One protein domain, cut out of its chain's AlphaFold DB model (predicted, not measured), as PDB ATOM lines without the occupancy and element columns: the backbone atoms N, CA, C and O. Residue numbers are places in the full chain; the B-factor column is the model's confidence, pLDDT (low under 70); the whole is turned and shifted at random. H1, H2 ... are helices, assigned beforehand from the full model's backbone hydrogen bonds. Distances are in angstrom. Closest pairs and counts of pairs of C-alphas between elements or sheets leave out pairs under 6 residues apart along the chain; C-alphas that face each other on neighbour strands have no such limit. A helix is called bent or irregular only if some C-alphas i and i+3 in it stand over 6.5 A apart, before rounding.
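AT A GLANCE: This is residues 18 to 86 of the 89 residues of an uncharacterized protein of Candidatus Kentron sp. TC (UniProt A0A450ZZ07). The longest helix, H3, makes a corner with short H2, and from the far ends of this pair two links lead away, one from the start of H2 back to H1 and one from the end of H3 on to H4; H1 and H4 are each apart from the other helices, in an open, extended shape. The printed part has 69 residues with four named helices, H1 to H4 in chain order, and no named strand; the class is all helix. The radius of gyration of the C-alphas is 19.5 A, and the spans are 53 by 37 by 24 A.

IN THESE COORDINATES: H3, residues 56 to 70, is 21.1 A long and begins at C-alpha 56 (112.317, 108.748, 119.726). H2 is residues 48 to 54. H1, residues 18 to 29, is 16.2 A long, with C-alpha 18 at (124.183, 119.658, 128.706). H4, residues 80 to 86, ends at C-alpha 86 (148.529, 104.206, 115.435); it is neither bent nor irregular, but only just: C-alphas 83 and 86 are 6.4 A apart.

HOW THE PARTS SIT: H3, with residues 58 to 62 alone, and H2 touch only at the corner by their tight link; their closest C-alphas, of Leu 53 and Arg 59, are 4.9 A apart. They run opposite ways at a steep tilt of 57 degrees. H1 and H4 touch no helix. Every O i to N i+4 pair is within hydrogen-bond range in H1, H2 and H3; H4 has 1 of 3, and 1 of 4 O i to N i+3 pairs.

THE WHOLE: The C-alphas farthest apart, of Ala 31 and Asn 71, are 53.7 A apart. The printed part has no cut. The link from H1 to H2, 18 residues, is long, and residues 37 to 48, of which 48 belongs to H2, stand free. Mean pLDDT of the printed part is 72.2, with residues 18 to 46 and 83 to 86 under 70.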
ATOM      1  N   GLU A  18     123.348 118.567 129.242       57.56
ATOM      2  CA  GLU A  18     124.183 119.658 128.706       57.56
ATOM      3  C   GLU A  18     123.771 121.043 129.228       57.56
ATOM      4  O   GLU A  18     124.589 121.796 129.752       57.56
ATOM      5  N   SER A  19     122.474 121.369 129.174       54.31
ATOM      6  CA  SER A  19     121.978 122.685 129.609       54.31
ATOM      7  C   SER A  19     122.091 122.914 131.122       54.31
ATOM      8  O   SER A  19     122.238 124.049 131.576       54.31
ATOM      9  N   ARG A  20     122.019 121.839 131.922       57.03
ATOM     10  CA  ARG A  20     122.152 121.916 133.382       57.03
ATOM     11  C   ARG A  20     123.613 122.083 133.779       57.03
ATOM     12  O   ARG A  20     123.882 122.900 134.653       57.03
ATOM     13  N   ILE A  21     124.524 121.387 133.095       61.19
ATOM     14  CA  ILE A  21     125.971 121.577 133.246       61.19
ATOM     15  C   ILE A  21     126.344 123.010 132.864       61.19
ATOM     16  O   ILE A  21     126.947 123.694 133.684       61.19
ATOM     17  N   SER A  22     125.892 123.511 131.705       57.47
ATOM     18  CA  SER A  22     126.162 124.895 131.273       57.47
ATOM     19  C   SER A  22     125.714 125.914 132.317       57.47
ATOM     20  O   SER A  22     126.496 126.761 132.732       57.47
ATOM     21  N   ARG A  23     124.491 125.779 132.849       60.03
ATOM     22  CA  ARG A  23     123.968 126.705 133.866       60.03
ATOM     23  C   ARG A  23     124.713 126.622 135.202       60.03
ATOM     24  O   ARG A  23     124.859 127.633 135.888       60.03
ATOM     25  N   CYS A  24     125.153 125.432 135.611       60.47
ATOM     26  CA  CYS A  24     125.972 125.254 136.813       60.47
ATOM     27  C   CYS A  24     127.361 125.879 136.636       60.47
ATOM     28  O   CYS A  24     127.816 126.595 137.526       60.47
ATOM     29  N   VAL A  25     127.979 125.678 135.471       59.94
ATOM     30  CA  VAL A  25     129.255 126.283 135.078       59.94
ATOM     31  C   VAL A  25     129.139 127.809 135.031       59.94
ATOM     32  O   VAL A  25     129.910 128.495 135.690       59.94
ATOM     33  N   GLU A  26     128.130 128.359 134.357       60.66
ATOM     34  CA  GLU A  26     127.895 129.807 134.251       60.66
ATOM     35  C   GLU A  26     127.725 130.486 135.620       60.66
ATOM     36  O   GLU A  26     128.272 131.565 135.859       60.66
ATOM     37  N   ASN A  27     126.994 129.849 136.541       58.97
ATOM     38  CA  ASN A  27     126.754 130.401 137.874       58.97
ATOM     39  C   ASN A  27     127.984 130.330 138.780       58.97
ATOM     40  O   ASN A  27     128.203 131.245 139.574       58.97
ATOM     41  N   ALA A  28     128.782 129.272 138.670       55.94
ATOM     42  CA  ALA A  28     129.953 129.094 139.515       55.94
ATOM     43  C   ALA A  28     131.227 129.742 138.926       55.94
ATOM     44  O   ALA A  28     132.084 130.158 139.692       55.94
ATOM     45  N   ILE A  29     131.297 130.036 137.618       54.34
ATOM     46  CA  ILE A  29     132.336 130.914 137.029       54.34
ATOM     47  C   ILE A  29     132.315 132.323 137.652       54.34
ATOM     48  O   ILE A  29     133.355 132.970 137.771       54.34
ATOM     49  N   ARG A  30     131.153 132.810 138.108       56.97
ATOM     50  CA  ARG A  30     131.061 134.072 138.868       56.97
ATOM     51  C   ARG A  30     131.658 133.987 140.278       56.97
ATOM     52  O   ARG A  30     131.889 135.030 140.888       56.97
ATOM     53  N   ALA A  31     131.900 132.788 140.798       55.81
ATOM     54  CA  ALA A  31     132.328 132.542 142.165       55.81
ATOM     55  C   ALA A  31     133.365 131.403 142.218       55.81
ATOM     56  O   ALA A  31     133.046 130.292 142.615       55.81
ATOM     57  N   GLN A  32     134.620 131.733 141.895       59.53
ATOM     58  CA  GLN A  32     135.816 130.889 142.085       59.53
ATOM     59  C   GLN A  32     135.904 129.604 141.235       59.53
ATOM     60  O   GLN A  32     134.938 129.099 140.678       59.53
ATOM     61  N   THR A  33     137.141 129.123 141.085       50.34
ATOM     62  CA  THR A  33     137.546 127.994 140.239       50.34
ATOM     63  C   THR A  33     136.786 126.713 140.588       50.34
ATOM     64  O   THR A  33     136.789 126.292 141.742       50.34
ATOM     65  N   ILE A  34     136.183 126.075 139.583       56.41
ATOM     66  CA  ILE A  34     135.481 124.794 139.723       56.41
ATOM     67  C   ILE A  34     136.350 123.699 139.115       56.41
ATOM     68  O   ILE A  34     136.795 123.822 137.974       56.41
ATOM     69  N   GLU A  35     136.529 122.614 139.852       54.34
ATOM     70  CA  GLU A  35     137.059 121.361 139.329       54.34
ATOM     71  C   GLU A  35     135.881 120.447 138.972       54.34
ATOM     72  O   GLU A  35     135.057 120.117 139.827       54.34
ATOM     73  N   ILE A  36     135.761 120.090 137.692       60.53
ATOM     74  CA  ILE A  36     134.730 119.169 137.201       60.53
ATOM     75  C   ILE A  36     135.411 117.830 136.943       60.53
ATOM     76  O   ILE A  36     136.079 117.656 135.926       60.53
ATOM     77  N   ALA A  37     135.238 116.889 137.867       54.62
ATOM     78  CA  ALA A  37     135.626 115.503 137.667       54.62
ATOM     79  C   ALA A  37     134.448 114.747 137.039       54.62
ATOM     80  O   ALA A  37     133.407 114.563 137.671       54.62
ATOM     81  N   ILE A  38     134.602 114.338 135.780       61.56
ATOM     82  CA  ILE A  38     133.682 113.404 135.130       61.56
ATOM     83  C   ILE A  38     134.161 112.010 135.526       61.56
ATOM     84  O   ILE A  38     135.133 111.500 134.975       61.56
ATOM     85  N   CYS A  39     133.539 111.438 136.550       47.19
ATOM     86  CA  CYS A  39     133.749 110.041 136.894       47.19
ATOM     87  C   CYS A  39     132.851 109.196 135.994       47.19
ATOM     88  O   CYS A  39     131.641 109.438 135.949       47.19
ATOM     89  N   ASP A  40     133.424 108.188 135.340       51.22
ATOM     90  CA  ASP A  40     132.665 107.064 134.799       51.22
ATOM     91  C   ASP A  40     132.073 106.310 135.994       51.22
ATOM     92  O   ASP A  40     132.632 105.334 136.491       51.22
ATOM     93  N   ALA A  41     130.979 106.834 136.555       50.25
ATOM     94  CA  ALA A  41     130.157 106.069 137.470       50.25
ATOM     95  C   ALA A  41     129.766 104.820 136.697       50.25
ATOM     96  O   ALA A  41     129.212 104.986 135.609       50.25
ATOM     97  N   GLU A  42     130.126 103.639 137.224       54.22
ATOM     98  CA  GLU A  42     129.821 102.323 136.660       54.22
ATOM     99  C   GLU A  42     128.470 102.407 135.962       54.22
ATOM    100  O   GLU A  42     127.416 102.434 136.603       54.22
ATOM    101  N   GLN A  43     128.518 102.589 134.641       53.16
ATOM    102  CA  GLN A  43     127.328 102.657 133.828       53.16
ATOM    103  C   GLN A  43     126.790 101.250 133.953       53.16
ATOM    104  O   GLN A  43     127.324 100.336 133.329       53.16
ATOM    105  N   ALA A  44     125.809 101.062 134.843       55.38
ATOM    106  CA  ALA A  44     125.018  99.847 134.886       55.38
ATOM    107  C   ALA A  44     124.740  99.517 133.429       55.38
ATOM    108  O   ALA A  44     124.218 100.406 132.754       55.38
ATOM    109  N   GLU A  45     125.212  98.349 132.967       59.41
ATOM    110  CA  GLU A  45     125.165  97.878 131.579       59.41
ATOM    111  C   GLU A  45     123.738  98.032 131.055       59.41
ATOM    112  O   GLU A  45     122.910  97.121 131.093       59.41
ATOM    113  N   ARG A  46     123.387  99.246 130.648       63.72
ATOM    114  CA  ARG A  46     122.068  99.548 130.155       63.72
ATOM    115  C   ARG A  46     122.162  99.062 128.740       63.72
ATOM    116  O   ARG A  46     122.911  99.634 127.956       63.72
ATOM    117  N   ASP A  47     121.435  97.985 128.471       75.56
ATOM    118  CA  ASP A  47     121.287  97.431 127.137       75.56
ATOM    119  C   ASP A  47     121.149  98.590 126.138       75.56
ATOM    120  O   ASP A  47     120.199  99.383 126.189       75.56
ATOM    121  N   GLU A  48     122.172  98.750 125.299       76.50
ATOM    122  CA  GLU A  48     122.305  99.911 124.422       76.50
ATOM    123  C   GLU A  48     121.145  99.953 123.422       76.50
ATOM    124  O   GLU A  48     120.652 101.025 123.064       76.50
ATOM    125  N   THR A  49     120.617  98.783 123.053       79.12
ATOM    126  CA  THR A  49     119.427  98.677 122.209       79.12
ATOM    127  C   THR A  49     118.208  99.228 122.940       79.12
ATOM    128  O   THR A  49     117.455 100.014 122.366       79.12
ATOM    129  N   ALA A  50     118.026  98.891 124.218       80.50
ATOM    130  CA  ALA A  50     116.958  99.455 125.035       80.50
ATOM    131  C   ALA A  50     117.087 100.981 125.162       80.50
ATOM    132  O   ALA A  50     116.089 101.685 125.017       80.50
ATOM    133  N   TYR A  51     118.297 101.513 125.359       79.69
ATOM    134  CA  TYR A  51     118.539 102.962 125.391       79.69
ATOM    135  C   TYR A  51     118.204 103.652 124.056       79.69
ATOM    136  O   TYR A  51     117.517 104.679 124.035       79.69
ATOM    137  N   LEU A  52     118.651 103.089 122.932       83.81
ATOM    138  CA  LEU A  52     118.411 103.659 121.607       83.81
ATOM    139  C   LEU A  52     116.933 103.602 121.206       83.81
ATOM    140  O   LEU A  52     116.459 104.497 120.508       83.81
ATOM    141  N   LEU A  53     116.196 102.579 121.645       85.69
ATOM    142  CA  LEU A  53     114.772 102.426 121.340       85.69
ATOM    143  C   LEU A  53     113.857 103.294 122.218       85.69
ATOM    144  O   LEU A  53     112.787 103.681 121.745       85.69
ATOM    145  N   ASP A  54     114.265 103.598 123.452       86.31
ATOM    146  CA  ASP A  54     113.489 104.376 124.432       86.31
ATOM    147  C   ASP A  54     113.342 105.856 124.025       86.31
ATOM    148  O   ASP A  54     112.286 106.465 124.195       86.31
ATOM    149  N   ASN A  55     114.373 106.440 123.401       85.56
ATOM    150  CA  ASN A  55     114.337 107.823 122.921       85.56
ATOM    151  C   ASN A  55     113.894 107.902 121.440       85.56
ATOM    152  O   ASN A  55     114.577 107.359 120.568       85.56
ATOM    153  N   PRO A  56     112.815 108.642 121.101       83.50
ATOM    154  CA  PRO A  56     112.317 108.748 119.726       83.50
ATOM    155  C   PRO A  56     113.333 109.268 118.699       83.50
ATOM    156  O   PRO A  56     113.318 108.817 117.552       83.50
ATOM    157  N   ALA A  57     114.209 110.198 119.092       88.88
ATOM    158  CA  ALA A  57     115.247 110.738 118.217       88.88
ATOM    159  C   ALA A  57     116.345 109.695 117.961       88.88
ATOM    160  O   ALA A  57     116.678 109.419 116.807       88.88
ATOM    161  N   ASN A  58     116.826 109.035 119.016       85.44
ATOM    162  CA  ASN A  58     117.829 107.971 118.898       85.44
ATOM    163  C   ASN A  58     117.296 106.793 118.076       85.44
ATOM    164  O   ASN A  58     117.986 106.286 117.193       85.44
ATOM    165  N   ARG A  59     116.026 106.425 118.277       90.31
ATOM    166  CA  ARG A  59     115.350 105.390 117.495       90.31
ATOM    167  C   ARG A  59     115.293 105.747 116.012       90.31
ATOM    168  O   ARG A  59     115.505 104.878 115.168       90.31
ATOM    169  N   ALA A  60     115.000 107.003 115.674       90.12
ATOM    170  CA  ALA A  60     114.989 107.457 114.285       90.12
ATOM    171  C   ALA A  60     116.387 107.362 113.649       90.12
ATOM    172  O   ALA A  60     116.512 106.851 112.535       90.12
ATOM    173  N   HIS A  61     117.429 107.773 114.376       90.88
ATOM    174  CA  HIS A  61     118.815 107.650 113.925       90.88
ATOM    175  C   HIS A  61     119.242 106.190 113.731       90.88
ATOM    176  O   HIS A  61     119.805 105.860 112.689       90.88
ATOM    177  N   LEU A  62     118.906 105.300 114.670       90.69
ATOM    178  CA  LEU A  62     119.205 103.870 114.573       90.69
ATOM    179  C   LEU A  62     118.542 103.230 113.344       90.69
ATOM    180  O   LEU A  62     119.182 102.488 112.599       90.69
ATOM    181  N   LEU A  63     117.267 103.540 113.095       93.25
ATOM    182  CA  LEU A  63     116.542 103.010 111.938       93.25
ATOM    183  C   LEU A  63     117.112 103.525 110.612       93.25
ATOM    184  O   LEU A  63     117.151 102.781 109.633       93.25
ATOM    185  N   GLU A  64     117.558 104.778 110.565       92.12
ATOM    186  CA  GLU A  64     118.202 105.334 109.375       92.12
ATOM    187  C   GLU A  64     119.580 104.707 109.128       92.12
ATOM    188  O   GLU A  64     119.892 104.319 108.002       92.12
ATOM    189  N   ALA A  65     120.375 104.508 110.182       89.25
ATOM    190  CA  ALA A  65     121.643 103.789 110.096       89.25
ATOM    191  C   ALA A  65     121.443 102.351 109.581       89.25
ATOM    192  O   ALA A  65     122.121 101.931 108.643       89.25
ATOM    193  N   ALA A  66     120.447 101.627 110.105       90.56
ATOM    194  CA  ALA A  66     120.117 100.277 109.650       90.56
ATOM    195  C   ALA A  66     119.728 100.238 108.159       90.56
ATOM    196  O   ALA A  66     120.161  99.350 107.418       90.56
ATOM    197  N   LYS A  67     118.959 101.227 107.683       93.12
ATOM    198  CA  LYS A  67     118.641 101.367 106.252       93.12
ATOM    199  C   LYS A  67     119.882 101.657 105.415       93.12
ATOM    200  O   LYS A  67     119.992 101.122 104.313       93.12
ATOM    201  N   ASN A  68     120.796 102.491 105.898       91.88
ATOM    202  CA  ASN A  68     122.034 102.803 105.186       91.88
ATOM    203  C   ASN A  68     122.897 101.550 105.004       91.88
ATOM    204  O   ASN A  68     123.323 101.272 103.882       91.88
ATOM    205  N   VAL A  69     123.030 100.722 106.046       90.56
ATOM    206  CA  VAL A  69     123.715  99.421 105.969       90.56
ATOM    207  C   VAL A  69     123.037  98.491 104.963       90.56
ATOM    208  O   VAL A  69     123.698  97.986 104.054       90.56
ATOM    209  N   ALA A  70     121.715  98.312 105.064       92.56
ATOM    210  CA  ALA A  70     120.962  97.435 104.164       92.56
ATOM    211  C   ALA A  70     121.091  97.850 102.687       92.56
ATOM    212  O   ALA A  70     121.156  97.002 101.798       92.56
ATOM    213  N   ASN A  71     121.170  99.157 102.428       94.69
ATOM    214  CA  ASN A  71     121.306  99.715 101.085       94.69
ATOM    215  C   ASN A  71     122.764  99.946 100.653       94.69
ATOM    216  O   ASN A  71     122.981 100.498  99.574       94.69
ATOM    217  N   LYS A  72     123.755  99.556 101.469       89.88
ATOM    218  CA  LYS A  72     125.191  99.803 101.239       89.88
ATOM    219  C   LYS A  72     125.524 101.277 100.961       89.88
ATOM    220  O   LYS A  72     126.379 101.587 100.133       89.88
ATOM    221  N   ARG A  73     124.823 102.196 101.624       89.00
ATOM    222  CA  ARG A  73     125.033 103.646 101.522       89.00
ATOM    223  C   ARG A  73     125.781 104.141 102.748       89.00
ATOM    224  O   ARG A  73     125.557 103.635 103.841       89.00
ATOM    225  N   ASN A  74     126.621 105.159 102.568       84.62
ATOM    226  CA  ASN A  74     127.357 105.821 103.653       84.62
ATOM    227  C   ASN A  74     128.207 104.860 104.507       84.62
ATOM    228  O   ASN A  74     128.423 105.107 105.689       84.62
ATOM    229  N   LEU A  75     128.668 103.755 103.914       85.62
ATOM    230  CA  LEU A  75     129.597 102.834 104.558       85.62
ATOM    231  C   LEU A  75     131.019 103.274 104.232       85.62
ATOM    232  O   LEU A  75     131.368 103.425 103.060       85.62
ATOM    233  N   VAL A  76     131.828 103.463 105.266       84.81
ATOM    234  CA  VAL A  76     133.270 103.655 105.121       84.81
ATOM    235  C   VAL A  76     133.910 102.283 105.252       84.81
ATOM    236  O   VAL A  76     133.691 101.590 106.244       84.81
ATOM    237  N   ASN A  77     134.656 101.871 104.231       81.31
ATOM    238  CA  ASN A  77     135.484 100.682 104.343       81.31
ATOM    239  C   ASN A  77     136.723 101.065 105.145       81.31
ATOM    240  O   ASN A  77     137.458 101.959 104.728       81.31
ATOM    241  N   VAL A  78     136.915 100.420 106.287       80.00
ATOM    242  CA  VAL A  78     138.077 100.653 107.137       80.00
ATOM    243  C   VAL A  78     138.972  99.436 107.018       80.00
ATOM    244  O   VAL A  78     138.514  98.315 107.254       80.00
ATOM    245  N   ASP A  79     140.219  99.655 106.615       82.19
ATOM    246  CA  ASP A  79     141.239  98.625 106.717       82.19
ATOM    247  C   ASP A  79     141.604  98.465 108.197       82.19
ATOM    248  O   ASP A  79     141.922  99.434 108.889       82.19
ATOM    249  N   LEU A  80     141.491  97.242 108.710       77.44
ATOM    250  CA  LEU A  80     141.805  96.965 110.107       77.44
ATOM    251  C   LEU A  80     143.309  97.086 110.368       77.44
ATOM    252  O   LEU A  80     143.693  97.402 111.493       77.44
ATOM    253  N   ASP A  81     144.143  96.909 109.343       81.31
ATOM    254  CA  ASP A  81     145.590  97.071 109.464       81.31
ATOM    255  C   ASP A  81     145.980  98.551 109.664       81.31
ATOM    256  O   ASP A  81     146.925  98.839 110.405       81.31
ATOM    257  N   ASP A  82     145.198  99.497 109.124       72.38
ATOM    258  CA  ASP A  82     145.392 100.942 109.332       72.38
ATOM    259  C   ASP A  82     145.052 101.372 110.773       72.38
ATOM    260  O   ASP A  82     145.704 102.250 111.337       72.38
ATOM    261  N   LEU A  83     144.072 100.722 111.413       66.31
ATOM    262  CA  LEU A  83     143.658 101.030 112.792       66.31
ATOM    263  C   LEU A  83     144.636 100.510 113.856       66.31
ATOM    264  O   LEU A  83     144.705 101.052 114.958       66.31
ATOM    265  N   ILE A  84     145.386  99.450 113.550       69.19
ATOM    266  CA  ILE A  84     146.342  98.832 114.483       69.19
ATOM    267  C   ILE A  84     147.701  99.568 114.446       69.19
ATOM    268  O   ILE A  84     148.510  99.445 115.372       69.19
ATOM    269  N   GLY A  85     147.950 100.379 113.409       57.12
ATOM    270  CA  GLY A  85     149.200 101.112 113.194       57.12
ATOM    271  C   GLY A  85     149.434 102.329 114.100       57.12
ATOM    272  O   GLY A  85     150.589 102.686 114.327       57.12
ATOM    273  N   GLU A  86     148.394 102.945 114.673       56.44
ATOM    274  CA  GLU A  86     148.529 104.206 115.435       56.44
ATOM    275  C   GLU A  86     148.965 104.040 116.906       56.44
ATOM    276  O   GLU A  86     149.126 105.028 117.618       56.44
TER     277      GLU A  86